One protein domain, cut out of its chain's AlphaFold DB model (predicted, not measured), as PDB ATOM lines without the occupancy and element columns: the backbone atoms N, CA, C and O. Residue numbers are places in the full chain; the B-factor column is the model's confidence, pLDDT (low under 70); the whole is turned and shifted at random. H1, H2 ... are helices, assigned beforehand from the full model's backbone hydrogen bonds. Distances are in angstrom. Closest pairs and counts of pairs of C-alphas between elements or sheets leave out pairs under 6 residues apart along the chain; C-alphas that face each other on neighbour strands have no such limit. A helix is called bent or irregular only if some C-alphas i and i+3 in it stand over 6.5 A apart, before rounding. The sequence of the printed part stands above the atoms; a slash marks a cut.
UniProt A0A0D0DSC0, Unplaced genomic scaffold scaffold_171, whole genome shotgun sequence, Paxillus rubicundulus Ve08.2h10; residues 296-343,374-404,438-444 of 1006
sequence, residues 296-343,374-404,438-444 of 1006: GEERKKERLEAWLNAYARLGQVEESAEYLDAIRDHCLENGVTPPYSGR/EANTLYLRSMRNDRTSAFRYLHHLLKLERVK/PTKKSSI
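AT A GLANCE: This is residues 296 to 343, 374 to 404 and 438 to 444 of the 1006 residues of an uncharacterized protein of Paxillus rubicundulus Ve08.2h10 (UniProt A0A0D0DSC0). Three helices, H1, H2 and H3, stand side by side in an up-and-down bundle, and a fourth, H4, swings away from the end of H3, so that H3 and H4 form an open V that meets at their link. Residues 334 to 343 fold back from the end of H2, and the last printed stretch, residues 438 to 444, lies in the opening between the bundle and H4. The printed part has 86 residues with four named helices, H1, H2, H3 and H4 in chain order, and no named strand; the class is all helix. The whole is compact, with a radius of gyration of the C-alphas of 13.1 A, and its outline is flat, spanning 40 by 30 by 16 A.

IN THESE COORDINATES: The printed part begins at Gly 296, with its C-alpha at (13.486, -30.480, 40.356). H1 takes residues 301 to 314, from C-alpha 301 at (9.603, -41.057, 33.488), and is 20.1 A long from first to last C-alpha. H2 follows as residues 317 to 333 and is 24.3 A long. After the first cut, H3 takes residues 374 to 385, 19.3 A from first to last C-alpha. H3 is irregular: C-alphas 382 and 385 are 7.2 A apart, against about 5 A in a regular helix, and its line is a rough one. H4, residues 387 to 404, is the longest helix with 18 residues and measures 25.9 A, ending with C-alpha 404 at (22.919, -50.603, 7.472).

HOW THE PARTS SIT: H1, H2 and H3 form a bundle that is up and down, each helix running against the one before it in the chain. H1 and H2 are a helical hairpin. They touch at a shallow tilt of 13 degrees and run opposite ways, the closest C-alphas being those of Leu 308 and Ser 320, 5.2 A apart. H1 and H3 touch at a shallow tilt of 15 degrees and run the same way; their closest C-alphas, those of Ala 312 and Ser 382, are 3.7 A apart. H2 and H3 touch at a shallow tilt of 11 degrees and run opposite ways, with the C-alphas of Val 317 and Ser 382 closest at 5.1 A. H3 is the hub, touching the three other helices. H3 and H4 touch only at the corner by their link, with residues 380 to 384 of H3 and 389 to 390 of H4 alone. The closest C-alphas there, those of Met 383 and Ala 390, are 5.3 A apart, and the two helices run opposite ways at a steep tilt of 50 degrees. H2 and H4 are close but not clearly touching: the C-alphas of Val 317 and Ser 389, their closest, are 7.7 A apart. H1 and H4 are apart. In H1, H2 and H4 every O i to N i+4 pair is within hydrogen-bond range; in H3 this holds for 5 of 8.

THE WHOLE: The two C-alphas farthest apart are those of Gly 296 and Arg 402, at 41.7 A. The printed part has two cuts. Residues 344 to 373 are not printed, and C-alphas 343 and 374 are 17.1 A apart across that cut, which falls in the link from H2 to H3. Residues 405 to 437 are not printed either, with 16.7 A from C-alpha 404 to C-alpha 438. The links from H1 to H2 and from H3 to H4 are tight, with 2 residues and 1 residue between the helices. The mean pLDDT of the printed part is 84.8; residues 296 to 298, 342 to 343 and 438 to 440 are under 70.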
ATOM      1  N   GLY A 296      12.908 -29.260  39.769       61.81
ATOM      2  CA  GLY A 296      13.486 -30.480  40.356       61.81
ATOM      3  C   GLY A 296      12.698 -31.790  40.152       61.81
ATOM      4  O   GLY A 296      13.290 -32.863  40.190       61.81
ATOM      5  N   GLU A 297      11.377 -31.750  39.932       65.25
ATOM      6  CA  GLU A 297      10.531 -32.965  39.815       65.25
ATOM      7  C   GLU A 297      10.044 -33.272  38.385       65.25
ATOM      8  O   GLU A 297       9.116 -34.059  38.180       65.25
ATOM      9  N   GLU A 298      10.618 -32.634  37.369       60.66
ATOM     10  CA  GLU A 298      10.117 -32.737  35.992       60.66
ATOM     11  C   GLU A 298      10.484 -34.032  35.284       60.66
ATOM     12  O   GLU A 298       9.671 -34.570  34.535       60.66
ATOM     13  N   ARG A 299      11.682 -34.557  35.551       72.25
ATOM     14  CA  ARG A 299      12.269 -35.652  34.771       72.25
ATOM     15  C   ARG A 299      11.706 -37.040  35.078       72.25
ATOM     16  O   ARG A 299      12.104 -37.993  34.429       72.25
ATOM     17  N   LYS A 300      10.781 -37.198  36.034       88.12
ATOM     18  CA  LYS A 300      10.202 -38.515  36.373       88.12
ATOM     19  C   LYS A 300       9.552 -39.147  35.130       88.12
ATOM     20  O   LYS A 300       8.543 -38.624  34.660       88.12
ATOM     21  N   LYS A 301      10.076 -40.292  34.665       89.19
ATOM     22  CA  LYS A 301       9.603 -41.057  33.488       89.19
ATOM     23  C   LYS A 301       8.081 -41.036  33.289       89.19
ATOM     24  O   LYS A 301       7.601 -40.563  32.265       89.19
ATOM     25  N   GLU A 302       7.337 -41.451  34.315       89.12
ATOM     26  CA  GLU A 302       5.865 -41.540  34.312       89.12
ATOM     27  C   GLU A 302       5.157 -40.224  33.934       89.12
ATOM     28  O   GLU A 302       4.054 -40.238  33.386       89.12
ATOM     29  N   ARG A 303       5.762 -39.076  34.265       89.44
ATOM     30  CA  ARG A 303       5.224 -37.744  33.971       89.44
ATOM     31  C   ARG A 303       5.478 -37.376  32.513       89.44
ATOM     32  O   ARG A 303       4.554 -36.930  31.842       89.44
ATOM     33  N   LEU A 304       6.692 -37.612  32.017       93.38
ATOM     34  CA  LEU A 304       7.041 -37.400  30.609       93.38
ATOM     35  C   LEU A 304       6.202 -38.304  29.686       93.38
ATOM     36  O   LEU A 304       5.711 -37.847  28.659       93.38
ATOM     37  N   GLU A 305       5.949 -39.552  30.089       92.88
ATOM     38  CA  GLU A 305       5.063 -40.480  29.372       92.88
ATOM     39  C   GLU A 305       3.601 -40.009  29.358       92.88
ATOM     40  O   GLU A 305       2.937 -40.113  28.326       92.88
ATOM     41  N   ALA A 306       3.095 -39.430  30.454       92.06
ATOM     42  CA  ALA A 306       1.761 -38.826  30.481       92.06
ATOM     43  C   ALA A 306       1.650 -37.622  29.525       92.06
ATOM     44  O   ALA A 306       0.656 -37.503  28.805       92.06
ATOM     45  N   TRP A 307       2.684 -36.777  29.470       94.38
ATOM     46  CA  TRP A 307       2.779 -35.646  28.542       94.38
ATOM     47  C   TRP A 307       2.848 -36.084  27.077       94.38
ATOM     48  O   TRP A 307       2.060 -35.608  26.256       94.38
ATOM     49  N   LEU A 308       3.704 -37.059  26.763       94.88
ATOM     50  CA  LEU A 308       3.781 -37.682  25.443       94.88
ATOM     51  C   LEU A 308       2.427 -38.270  25.019       94.88
ATOM     52  O   LEU A 308       1.969 -38.047  23.903       94.88
ATOM     53  N   ASN A 309       1.743 -38.981  25.919       93.19
ATOM     54  CA  ASN A 309       0.430 -39.569  25.647       93.19
ATOM     55  C   ASN A 309      -0.661 -38.507  25.405       93.19
ATOM     56  O   ASN A 309      -1.571 -38.720  24.601       93.19
ATOM     57  N   ALA A 310      -0.589 -37.363  26.090       93.56
ATOM     58  CA  ALA A 310      -1.495 -36.241  25.876       93.56
ATOM     59  C   ALA A 310      -1.284 -35.603  24.493       93.56
ATOM     60  O   ALA A 310      -2.212 -35.595  23.679       93.56
ATOM     61  N   TYR A 311      -0.064 -35.148  24.187       94.88
ATOM     62  CA  TYR A 311       0.247 -34.503  22.905       94.88
ATOM     63  C   TYR A 311       0.052 -35.443  21.707       94.88
ATOM     64  O   TYR A 311      -0.561 -35.052  20.709       94.88
ATOM     65  N   ALA A 312       0.397 -36.726  21.848       92.19
ATOM     66  CA  ALA A 312       0.151 -37.721  20.811       92.19
ATOM     67  C   ALA A 312      -1.335 -37.963  20.509       92.19
ATOM     68  O   ALA A 312      -1.702 -38.321  19.391       92.19
ATOM     69  N   ARG A 313      -2.228 -37.767  21.485       88.94
ATOM     70  CA  ARG A 313      -3.682 -37.841  21.261       88.94
ATOM     71  C   ARG A 313      -4.260 -36.563  20.666       88.94
ATOM     72  O   ARG A 313      -5.298 -36.629  20.009       88.94
ATOM     73  N   LEU A 314      -3.613 -35.426  20.908       91.12
ATOM     74  CA  LEU A 314      -3.955 -34.142  20.300       91.12
ATOM     75  C   LEU A 314      -3.456 -34.047  18.846       91.12
ATOM     76  O   LEU A 314      -4.002 -33.264  18.077       91.12
ATOM     77  N   GLY A 315      -2.511 -34.906  18.448       91.12
ATOM     78  CA  GLY A 315      -1.913 -34.922  17.108       91.12
ATOM     79  C   GLY A 315      -0.722 -33.975  16.963       91.12
ATOM     80  O   GLY A 315      -0.328 -33.669  15.843       91.12
ATOM     81  N   GLN A 316      -0.167 -33.516  18.086       94.62
ATOM     82  CA  GLN A 316       0.946 -32.576  18.136       94.62
ATOM     83  C   GLN A 316       2.267 -33.343  18.056       94.62
ATOM     84  O   GLN A 316       2.757 -33.885  19.052       94.62
ATOM     85  N   VAL A 317       2.777 -33.499  16.831       92.81
ATOM     86  CA  VAL A 317       3.922 -34.372  16.518       92.81
ATOM     87  C   VAL A 317       5.232 -33.816  17.075       92.81
ATOM     88  O   VAL A 317       6.058 -34.594  17.549       92.81
ATOM     89  N   GLU A 318       5.419 -32.496  17.054       91.75
ATOM     90  CA  GLU A 318       6.682 -31.857  17.442       91.75
ATOM     91  C   GLU A 318       6.907 -31.951  18.953       91.75
ATOM     92  O   GLU A 318       7.906 -32.513  19.392       91.75
ATOM     93  N   GLU A 319       5.922 -31.560  19.759       94.44
ATOM     94  CA  GLU A 319       5.942 -31.719  21.213       94.44
ATOM     95  C   GLU A 319       6.005 -33.198  21.611       94.44
ATOM     96  O   GLU A 319       6.678 -33.562  22.574       94.44
ATOM     97  N   SER A 320       5.358 -34.089  20.852       94.12
ATOM     98  CA  SER A 320       5.512 -35.533  21.070       94.12
ATOM     99  C   SER A 320       6.951 -36.006  20.808       94.12
ATOM    100  O   SER A 320       7.416 -36.918  21.488       94.12
ATOM    101  N   ALA A 321       7.682 -35.399  19.866       91.31
ATOM    102  CA  ALA A 321       9.105 -35.677  19.673       91.31
ATOM    103  C   ALA A 321       9.943 -35.128  20.842       91.31
ATOM    104  O   ALA A 321      10.769 -35.866  21.376       91.31
ATOM    105  N   GLU A 322       9.670 -33.896  21.302       93.06
ATOM    106  CA  GLU A 322      10.328 -33.288  22.474       93.06
ATOM    107  C   GLU A 322      10.223 -34.190  23.717       93.06
ATOM    108  O   GLU A 322      11.231 -34.509  24.349       93.06
ATOM    109  N   TYR A 323       9.012 -34.654  24.057       94.00
ATOM    110  CA  TYR A 323       8.816 -35.527  25.220       94.00
ATOM    111  C   TYR A 323       9.407 -36.925  25.022       94.00
ATOM    112  O   TYR A 323       9.888 -37.513  25.988       94.00
ATOM    113  N   LEU A 324       9.415 -37.464  23.798       92.94
ATOM    114  CA  LEU A 324      10.087 -38.732  23.509       92.94
ATOM    115  C   LEU A 324      11.605 -38.635  23.731       92.94
ATOM    116  O   LEU A 324      12.186 -39.545  24.327       92.94
ATOM    117  N   ASP A 325      12.236 -37.554  23.273       91.31
ATOM    118  CA  ASP A 325      13.662 -37.304  23.498       91.31
ATOM    119  C   ASP A 325      13.958 -37.090  24.988       91.31
ATOM    120  O   ASP A 325      14.849 -37.748  25.524       91.31
ATOM    121  N   ALA A 326      13.129 -36.329  25.708       92.50
ATOM    122  CA  ALA A 326      13.255 -36.187  27.160       92.50
ATOM    123  C   ALA A 326      13.147 -37.533  27.917       92.50
ATOM    124  O   ALA A 326      13.861 -37.748  28.898       92.50
ATOM    125  N   ILE A 327      12.294 -38.469  27.469       92.88
ATOM    126  CA  ILE A 327      12.221 -39.828  28.047       92.88
ATOM    127  C   ILE A 327      13.506 -40.613  27.756       92.88
ATOM    128  O   ILE A 327      13.961 -41.361  28.619       92.88
ATOM    129  N   ARG A 328      14.106 -40.465  26.567       90.50
ATOM    130  CA  ARG A 328      15.389 -41.115  26.240       90.50
ATOM    131  C   ARG A 328      16.517 -40.608  27.110       90.50
ATOM    132  O   ARG A 328      17.241 -41.435  27.653       90.50
ATOM    133  N   ASP A 329      16.643 -39.295  27.243       91.12
ATOM    134  CA  ASP A 329      17.701 -38.683  28.038       91.12
ATOM    135  C   ASP A 329      17.542 -39.077  29.512       91.12
ATOM    136  O   ASP A 329      18.494 -39.550  30.124       91.12
ATOM    137  N   HIS A 330      16.314 -39.063  30.046       92.06
ATOM    138  CA  HIS A 330      16.037 -39.577  31.389       92.06
ATOM    139  C   HIS A 330      16.368 -41.074  31.552       92.06
ATOM    140  O   HIS A 330      16.945 -41.470  32.566       92.06
ATOM    141  N   CYS A 331      16.033 -41.920  30.572       91.06
ATOM    142  CA  CYS A 331      16.397 -43.337  30.598       91.06
ATOM    143  C   CYS A 331      17.925 -43.532  30.586       91.06
ATOM    144  O   CYS A 331      18.431 -44.304  31.399       91.06
ATOM    145  N   LEU A 332      18.658 -42.793  29.745       90.31
ATOM    146  CA  LEU A 332      20.126 -42.808  29.697       90.31
ATOM    147  C   LEU A 332      20.746 -42.361  31.032       90.31
ATOM    148  O   LEU A 332      21.617 -43.052  31.551       90.31
ATOM    149  N   GLU A 333      20.248 -41.271  31.624       92.75
ATOM    150  CA  GLU A 333      20.674 -40.766  32.942       92.75
ATOM    151  C   GLU A 333      20.461 -41.775  34.083       92.75
ATOM    152  O   GLU A 333      21.142 -41.701  35.102       92.75
ATOM    153  N   ASN A 334      19.522 -42.716  33.932       92.62
ATOM    154  CA  ASN A 334      19.154 -43.693  34.964       92.62
ATOM    155  C   ASN A 334      19.576 -45.134  34.613       92.62
ATOM    156  O   ASN A 334      19.129 -46.074  35.268       92.62
ATOM    157  N   GLY A 335      20.397 -45.335  33.574       90.62
ATOM    158  CA  GLY A 335      20.847 -46.667  33.143       90.62
ATOM    159  C   GLY A 335      19.732 -47.587  32.618       90.62
ATOM    160  O   GLY A 335      19.917 -48.798  32.524       90.62
ATOM    161  N   VAL A 336      18.567 -47.032  32.273       89.44
ATOM    162  CA  VAL A 336      17.414 -47.768  31.738       89.44
ATOM    163  C   VAL A 336      17.485 -47.779  30.212       89.44
ATOM    164  O   VAL A 336      17.756 -46.754  29.592       89.44
ATOM    165  N   THR A 337      17.173 -48.913  29.582       84.94
ATOM    166  CA  THR A 337      17.076 -49.043  28.117       84.94
ATOM    167  C   THR A 337      16.146 -47.966  27.525       84.94
ATOM    168  O   THR A 337      14.938 -47.996  27.793       84.94
ATOM    169  N   PRO A 338      16.656 -46.993  26.742       85.56
ATOM    170  CA  PRO A 338      15.855 -45.856  26.310       85.56
ATOM    171  C   PRO A 338      14.949 -46.206  25.115       85.56
ATOM    172  O   PRO A 338      15.258 -47.114  24.335       85.56
ATOM    173  N   PRO A 339      13.848 -45.457  24.906       84.06
ATOM    174  CA  PRO A 339      13.015 -45.574  23.714       84.06
ATOM    175  C   PRO A 339      13.851 -45.600  22.430       84.06
ATOM    176  O   PRO A 339      14.582 -44.655  22.126       84.06
ATOM    177  N   TYR A 340      13.696 -46.661  21.640       80.00
ATOM    178  CA  TYR A 340      14.387 -46.866  20.363       80.00
ATOM    179  C   TYR A 340      15.917 -47.071  20.420       80.00
ATOM    180  O   TYR A 340      16.566 -46.924  19.380       80.00
ATOM    181  N   SER A 341      16.519 -47.465  21.552       73.62
ATOM    182  CA  SER A 341      17.887 -48.011  21.514       73.62
ATOM    183  C   SER A 341      17.917 -49.290  20.678       73.62
ATOM    184  O   SER A 341      17.517 -50.361  21.139       73.62
ATOM    185  N   GLY A 342      18.403 -49.189  19.441       64.31
ATOM    186  CA  GLY A 342      18.752 -50.367  18.659       64.31
ATOM    187  C   GLY A 342      19.842 -51.147  19.392       64.31
ATOM    188  O   GLY A 342      20.838 -50.560  19.808       64.31
ATOM    189  N   ARG A 343      19.655 -52.461  19.545       57.88
ATOM    190  CA  ARG A 343      20.624 -53.378  20.163       57.88
ATOM    191  C   ARG A 343      21.826 -53.558  19.227       57.88
ATOM    192  O   ARG A 343      21.922 -54.554  18.518       57.88
ATOM    193  N   GLU A 374       6.610 -48.370  25.453       85.44
ATOM    194  CA  GLU A 374       5.278 -47.750  25.287       85.44
ATOM    195  C   GLU A 374       5.358 -46.357  24.637       85.44
ATOM    196  O   GLU A 374       4.626 -46.066  23.692       85.44
ATOM    197  N   ALA A 375       6.325 -45.537  25.070       87.69
ATOM    198  CA  ALA A 375       6.646 -44.241  24.464       87.69
ATOM    199  C   ALA A 375       6.811 -44.269  22.926       87.69
ATOM    200  O   ALA A 375       6.421 -43.308  22.270       87.69
ATOM    201  N   ASN A 376       7.317 -45.356  22.327       85.94
ATOM    202  CA  ASN A 376       7.418 -45.482  20.869       85.94
ATOM    203  C   ASN A 376       6.019 -45.471  20.235       85.94
ATOM    204  O   ASN A 376       5.728 -44.678  19.344       85.94
ATOM    205  N   THR A 377       5.131 -46.329  20.739       84.50
ATOM    206  CA  THR A 377       3.742 -46.464  20.279       84.50
ATOM    207  C   THR A 377       2.936 -45.191  20.540       84.50
ATOM    208  O   THR A 377       2.085 -44.820  19.730       84.50
ATOM    209  N   LEU A 378       3.221 -44.485  21.639       88.44
ATOM    210  CA  LEU A 378       2.639 -43.174  21.921       88.44
ATOM    211  C   LEU A 378       3.120 -42.116  20.925       88.44
ATOM    212  O   LEU A 378       2.288 -41.474  20.298       88.44
ATOM    213  N   TYR A 379       4.426 -41.969  20.697       90.88
ATOM    214  CA  TYR A 379       4.946 -41.018  19.711       90.88
ATOM    215  C   TYR A 379       4.384 -41.281  18.309       90.88
ATOM    216  O   TYR A 379       3.876 -40.370  17.659       90.88
ATOM    217  N   LEU A 380       4.368 -42.541  17.878       87.19
ATOM    218  CA  LEU A 380       3.766 -42.971  16.617       87.19
ATOM    219  C   LEU A 380       2.279 -42.580  16.505       87.19
ATOM    220  O   LEU A 380       1.822 -42.144  15.447       87.19
ATOM    221  N   ARG A 381       1.524 -42.635  17.610       87.31
ATOM    222  CA  ARG A 381       0.118 -42.205  17.660       87.31
ATOM    223  C   ARG A 381      -0.072 -40.710  17.355       87.31
ATOM    224  O   ARG A 381      -1.130 -40.372  16.827       87.31
ATOM    225  N   SER A 382       0.925 -39.851  17.607       91.12
ATOM    226  CA  SER A 382       0.875 -38.417  17.250       91.12
ATOM    227  C   SER A 382       0.701 -38.197  15.746       91.12
ATOM    228  O   SER A 382      -0.110 -37.376  15.320       91.12
ATOM    229  N   MET A 383       1.372 -39.017  14.933       88.25
ATOM    230  CA  MET A 383       1.390 -38.897  13.474       88.25
ATOM    231  C   MET A 383       0.091 -39.361  12.809       88.25
ATOM    232  O   MET A 383      -0.090 -39.154  11.613       88.25
ATOM    233  N   ARG A 384      -0.850 -39.949  13.566       83.06
ATOM    234  CA  ARG A 384      -2.114 -40.508  13.054       83.06
ATOM    235  C   ARG A 384      -2.906 -39.542  12.159       83.06
ATOM    236  O   ARG A 384      -3.631 -39.993  11.274       83.06
ATOM    237  N   ASN A 385      -2.817 -38.239  12.427       81.19
ATOM    238  CA  ASN A 385      -3.506 -37.202  11.657       81.19
ATOM    239  C   ASN A 385      -2.567 -36.415  10.719       81.19
ATOM    240  O   ASN A 385      -3.063 -35.684   9.864       81.19
ATOM    241  N   ASP A 386      -1.242 -36.570  10.844       84.38
ATOM    242  CA  ASP A 386      -0.242 -35.926   9.987       84.38
ATOM    243  C   ASP A 386       0.447 -36.956   9.084       84.38
ATOM    244  O   ASP A 386       1.495 -37.537   9.394       84.38
ATOM    245  N   ARG A 387      -0.142 -37.112   7.893       82.50
ATOM    246  CA  ARG A 387       0.413 -37.895   6.787       82.50
ATOM    247  C   ARG A 387       1.875 -37.539   6.506       82.50
ATOM    248  O   ARG A 387       2.675 -38.434   6.235       82.50
ATOM    249  N   THR A 388       2.223 -36.252   6.498       86.62
ATOM    250  CA  THR A 388       3.540 -35.803   6.030       86.62
ATOM    251  C   THR A 388       4.637 -36.238   6.989       86.62
ATOM    252  O   THR A 388       5.638 -36.793   6.539       86.62
ATOM    253  N   SER A 389       4.415 -36.103   8.299       84.31
ATOM    254  CA  SER A 389       5.350 -36.598   9.310       84.31
ATOM    255  C   SER A 389       5.399 -38.123   9.370       84.31
ATOM    256  O   SER A 389       6.501 -38.665   9.435       84.31
ATOM    257  N   ALA A 390       4.265 -38.826   9.240       83.25
ATOM    258  CA  ALA A 390       4.236 -40.294   9.203       83.25
ATOM    259  C   ALA A 390       5.098 -40.875   8.066       83.25
ATOM    260  O   ALA A 390       5.969 -41.719   8.297       83.25
ATOM    261  N   PHE A 391       4.902 -40.395   6.832       82.69
ATOM    262  CA  PHE A 391       5.691 -40.854   5.686       82.69
ATOM    263  C   PHE A 391       7.140 -40.359   5.743       82.69
ATOM    264  O   PHE A 391       8.043 -41.121   5.402       82.69
ATOM    265  N   ARG A 392       7.405 -39.131   6.215       86.12
ATOM    266  CA  ARG A 392       8.777 -38.619   6.399       86.12
ATOM    267  C   ARG A 392       9.557 -39.461   7.414       86.12
ATOM    268  O   ARG A 392      10.714 -39.787   7.158       86.12
ATOM    269  N   TYR A 393       8.921 -39.851   8.518       83.25
ATOM    270  CA  TYR A 393       9.484 -40.753   9.521       83.25
ATOM    271  C   TYR A 393       9.783 -42.138   8.926       83.25
ATOM    272  O   TYR A 393      10.917 -42.601   9.025       83.25
ATOM    273  N   LEU A 394       8.837 -42.762   8.212       79.88
ATOM    274  CA  LEU A 394       9.077 -44.062   7.569       79.88
ATOM    275  C   LEU A 394      10.178 -43.999   6.489       79.88
ATOM    276  O   LEU A 394      11.065 -44.851   6.470       79.88
ATOM    277  N   HIS A 395      10.192 -42.972   5.633       84.38
ATOM    278  CA  HIS A 395      11.270 -42.770   4.656       84.38
ATOM    279  C   HIS A 395      12.637 -42.563   5.324       84.38
ATOM    280  O   HIS A 395      13.647 -43.040   4.803       84.38
ATOM    281  N   HIS A 396      12.683 -41.879   6.470       82.62
ATOM    282  CA  HIS A 396      13.904 -41.729   7.255       82.62
ATOM    283  C   HIS A 396      14.397 -43.084   7.781       82.62
ATOM    284  O   HIS A 396      15.563 -43.416   7.570       82.62
ATOM    285  N   LEU A 397      13.517 -43.903   8.368       78.44
ATOM    286  CA  LEU A 397      13.892 -45.233   8.855       78.44
ATOM    287  C   LEU A 397      14.342 -46.178   7.728       78.44
ATOM    288  O   LEU A 397      15.390 -46.806   7.854       78.44
ATOM    289  N   LEU A 398      13.621 -46.227   6.600       80.12
ATOM    290  CA  LEU A 398      14.015 -47.019   5.422       80.12
ATOM    291  C   LEU A 398      15.381 -46.590   4.872       80.12
ATOM    292  O   LEU A 398      16.160 -47.420   4.403       80.12
ATOM    293  N   LYS A 399      15.703 -45.292   4.930       84.25
ATOM    294  CA  LYS A 399      17.027 -44.794   4.544       84.25
ATOM    295  C   LYS A 399      18.114 -45.279   5.510       84.25
ATOM    296  O   LYS A 399      19.182 -45.664   5.043       84.25
ATOM    297  N   LEU A 400      17.851 -45.288   6.819       75.81
ATOM    298  CA  LEU A 400      18.787 -45.812   7.822       75.81
ATOM    299  C   LEU A 400      18.994 -47.329   7.686       75.81
ATOM    300  O   LEU A 400      20.120 -47.800   7.815       75.81
ATOM    301  N   GLU A 401      17.940 -48.083   7.372       77.69
ATOM    302  CA  GLU A 401      18.014 -49.528   7.137       77.69
ATOM    303  C   GLU A 401      18.846 -49.867   5.888       77.69
ATOM    304  O   GLU A 401      19.732 -50.717   5.953       77.69
ATOM    305  N   ARG A 402      18.665 -49.127   4.783       82.00
ATOM    306  CA  ARG A 402      19.487 -49.281   3.566       82.00
ATOM    307  C   ARG A 402      20.971 -48.978   3.786       82.00
ATOM    308  O   ARG A 402      21.804 -49.653   3.199       82.00
ATOM    309  N   VAL A 403      21.304 -47.989   4.619       81.56
ATOM    310  CA  VAL A 403      22.703 -47.669   4.980       81.56
ATOM    311  C   VAL A 403      23.324 -48.760   5.864       81.56
ATOM    312  O   VAL A 403      24.540 -48.919   5.886       81.56
ATOM    313  N   LYS A 404      22.494 -49.520   6.583       72.06
ATOM    314  CA  LYS A 404      22.919 -50.603   7.472       72.06
ATOM    315  C   LYS A 404      23.083 -51.962   6.814       72.06
ATOM    316  O   LYS A 404      23.713 -52.819   7.430       72.06
ATOM    317  N   PRO A 438      13.899 -38.441  15.239       59.03
ATOM    318  CA  PRO A 438      14.582 -39.188  16.287       59.03
ATOM    319  C   PRO A 438      15.741 -40.037  15.728       59.03
ATOM    320  O   PRO A 438      15.551 -41.187  15.334       59.03
ATOM    321  N   THR A 439      16.957 -39.480  15.725       60.53
ATOM    322  CA  THR A 439      18.094 -39.915  14.882       60.53
ATOM    323  C   THR A 439      18.707 -41.272  15.244       60.53
ATOM    324  O   THR A 439      19.649 -41.714  14.589       60.53
ATOM    325  N   LYS A 440      18.208 -41.932  16.296       69.50
ATOM    326  CA  LYS A 440      18.818 -43.126  16.902       69.50
ATOM    327  C   LYS A 440      18.074 -44.441  16.618       69.50
ATOM    328  O   LYS A 440      18.661 -45.502  16.845       69.50
ATOM    329  N   LYS A 441      16.830 -44.429  16.100       75.88
ATOM    330  CA  LYS A 441      16.174 -45.694  15.702       75.88
ATOM    331  C   LYS A 441      16.867 -46.239  14.462       75.88
ATOM    332  O   LYS A 441      16.905 -45.585  13.430       75.88
ATOM    333  N   SER A 442      17.396 -47.453  14.567       73.75
ATOM    334  CA  SER A 442      18.316 -47.994  13.569       73.75
ATOM    335  C   SER A 442      17.853 -49.312  12.930       73.75
ATOM    336  O   SER A 442      18.643 -49.996  12.292       73.75
ATOM    337  N   SER A 443      16.586 -49.677  13.098       82.00
ATOM    338  CA  SER A 443      15.889 -50.761  12.389       82.00
ATOM    339  C   SER A 443      14.389 -50.481  12.454       82.00
ATOM    340  O   SER A 443      13.935 -49.923  13.456       82.00
ATOM    341  N   ILE A 444      13.625 -50.861  11.431       83.62
ATOM    342  CA  ILE A 444      12.163 -50.715  11.445       83.62
ATOM    343  C   ILE A 444      11.554 -51.828  12.303       83.62
ATOM    344  O   ILE A 444      12.014 -52.968  12.253       83.62
TER     345      ILE A 444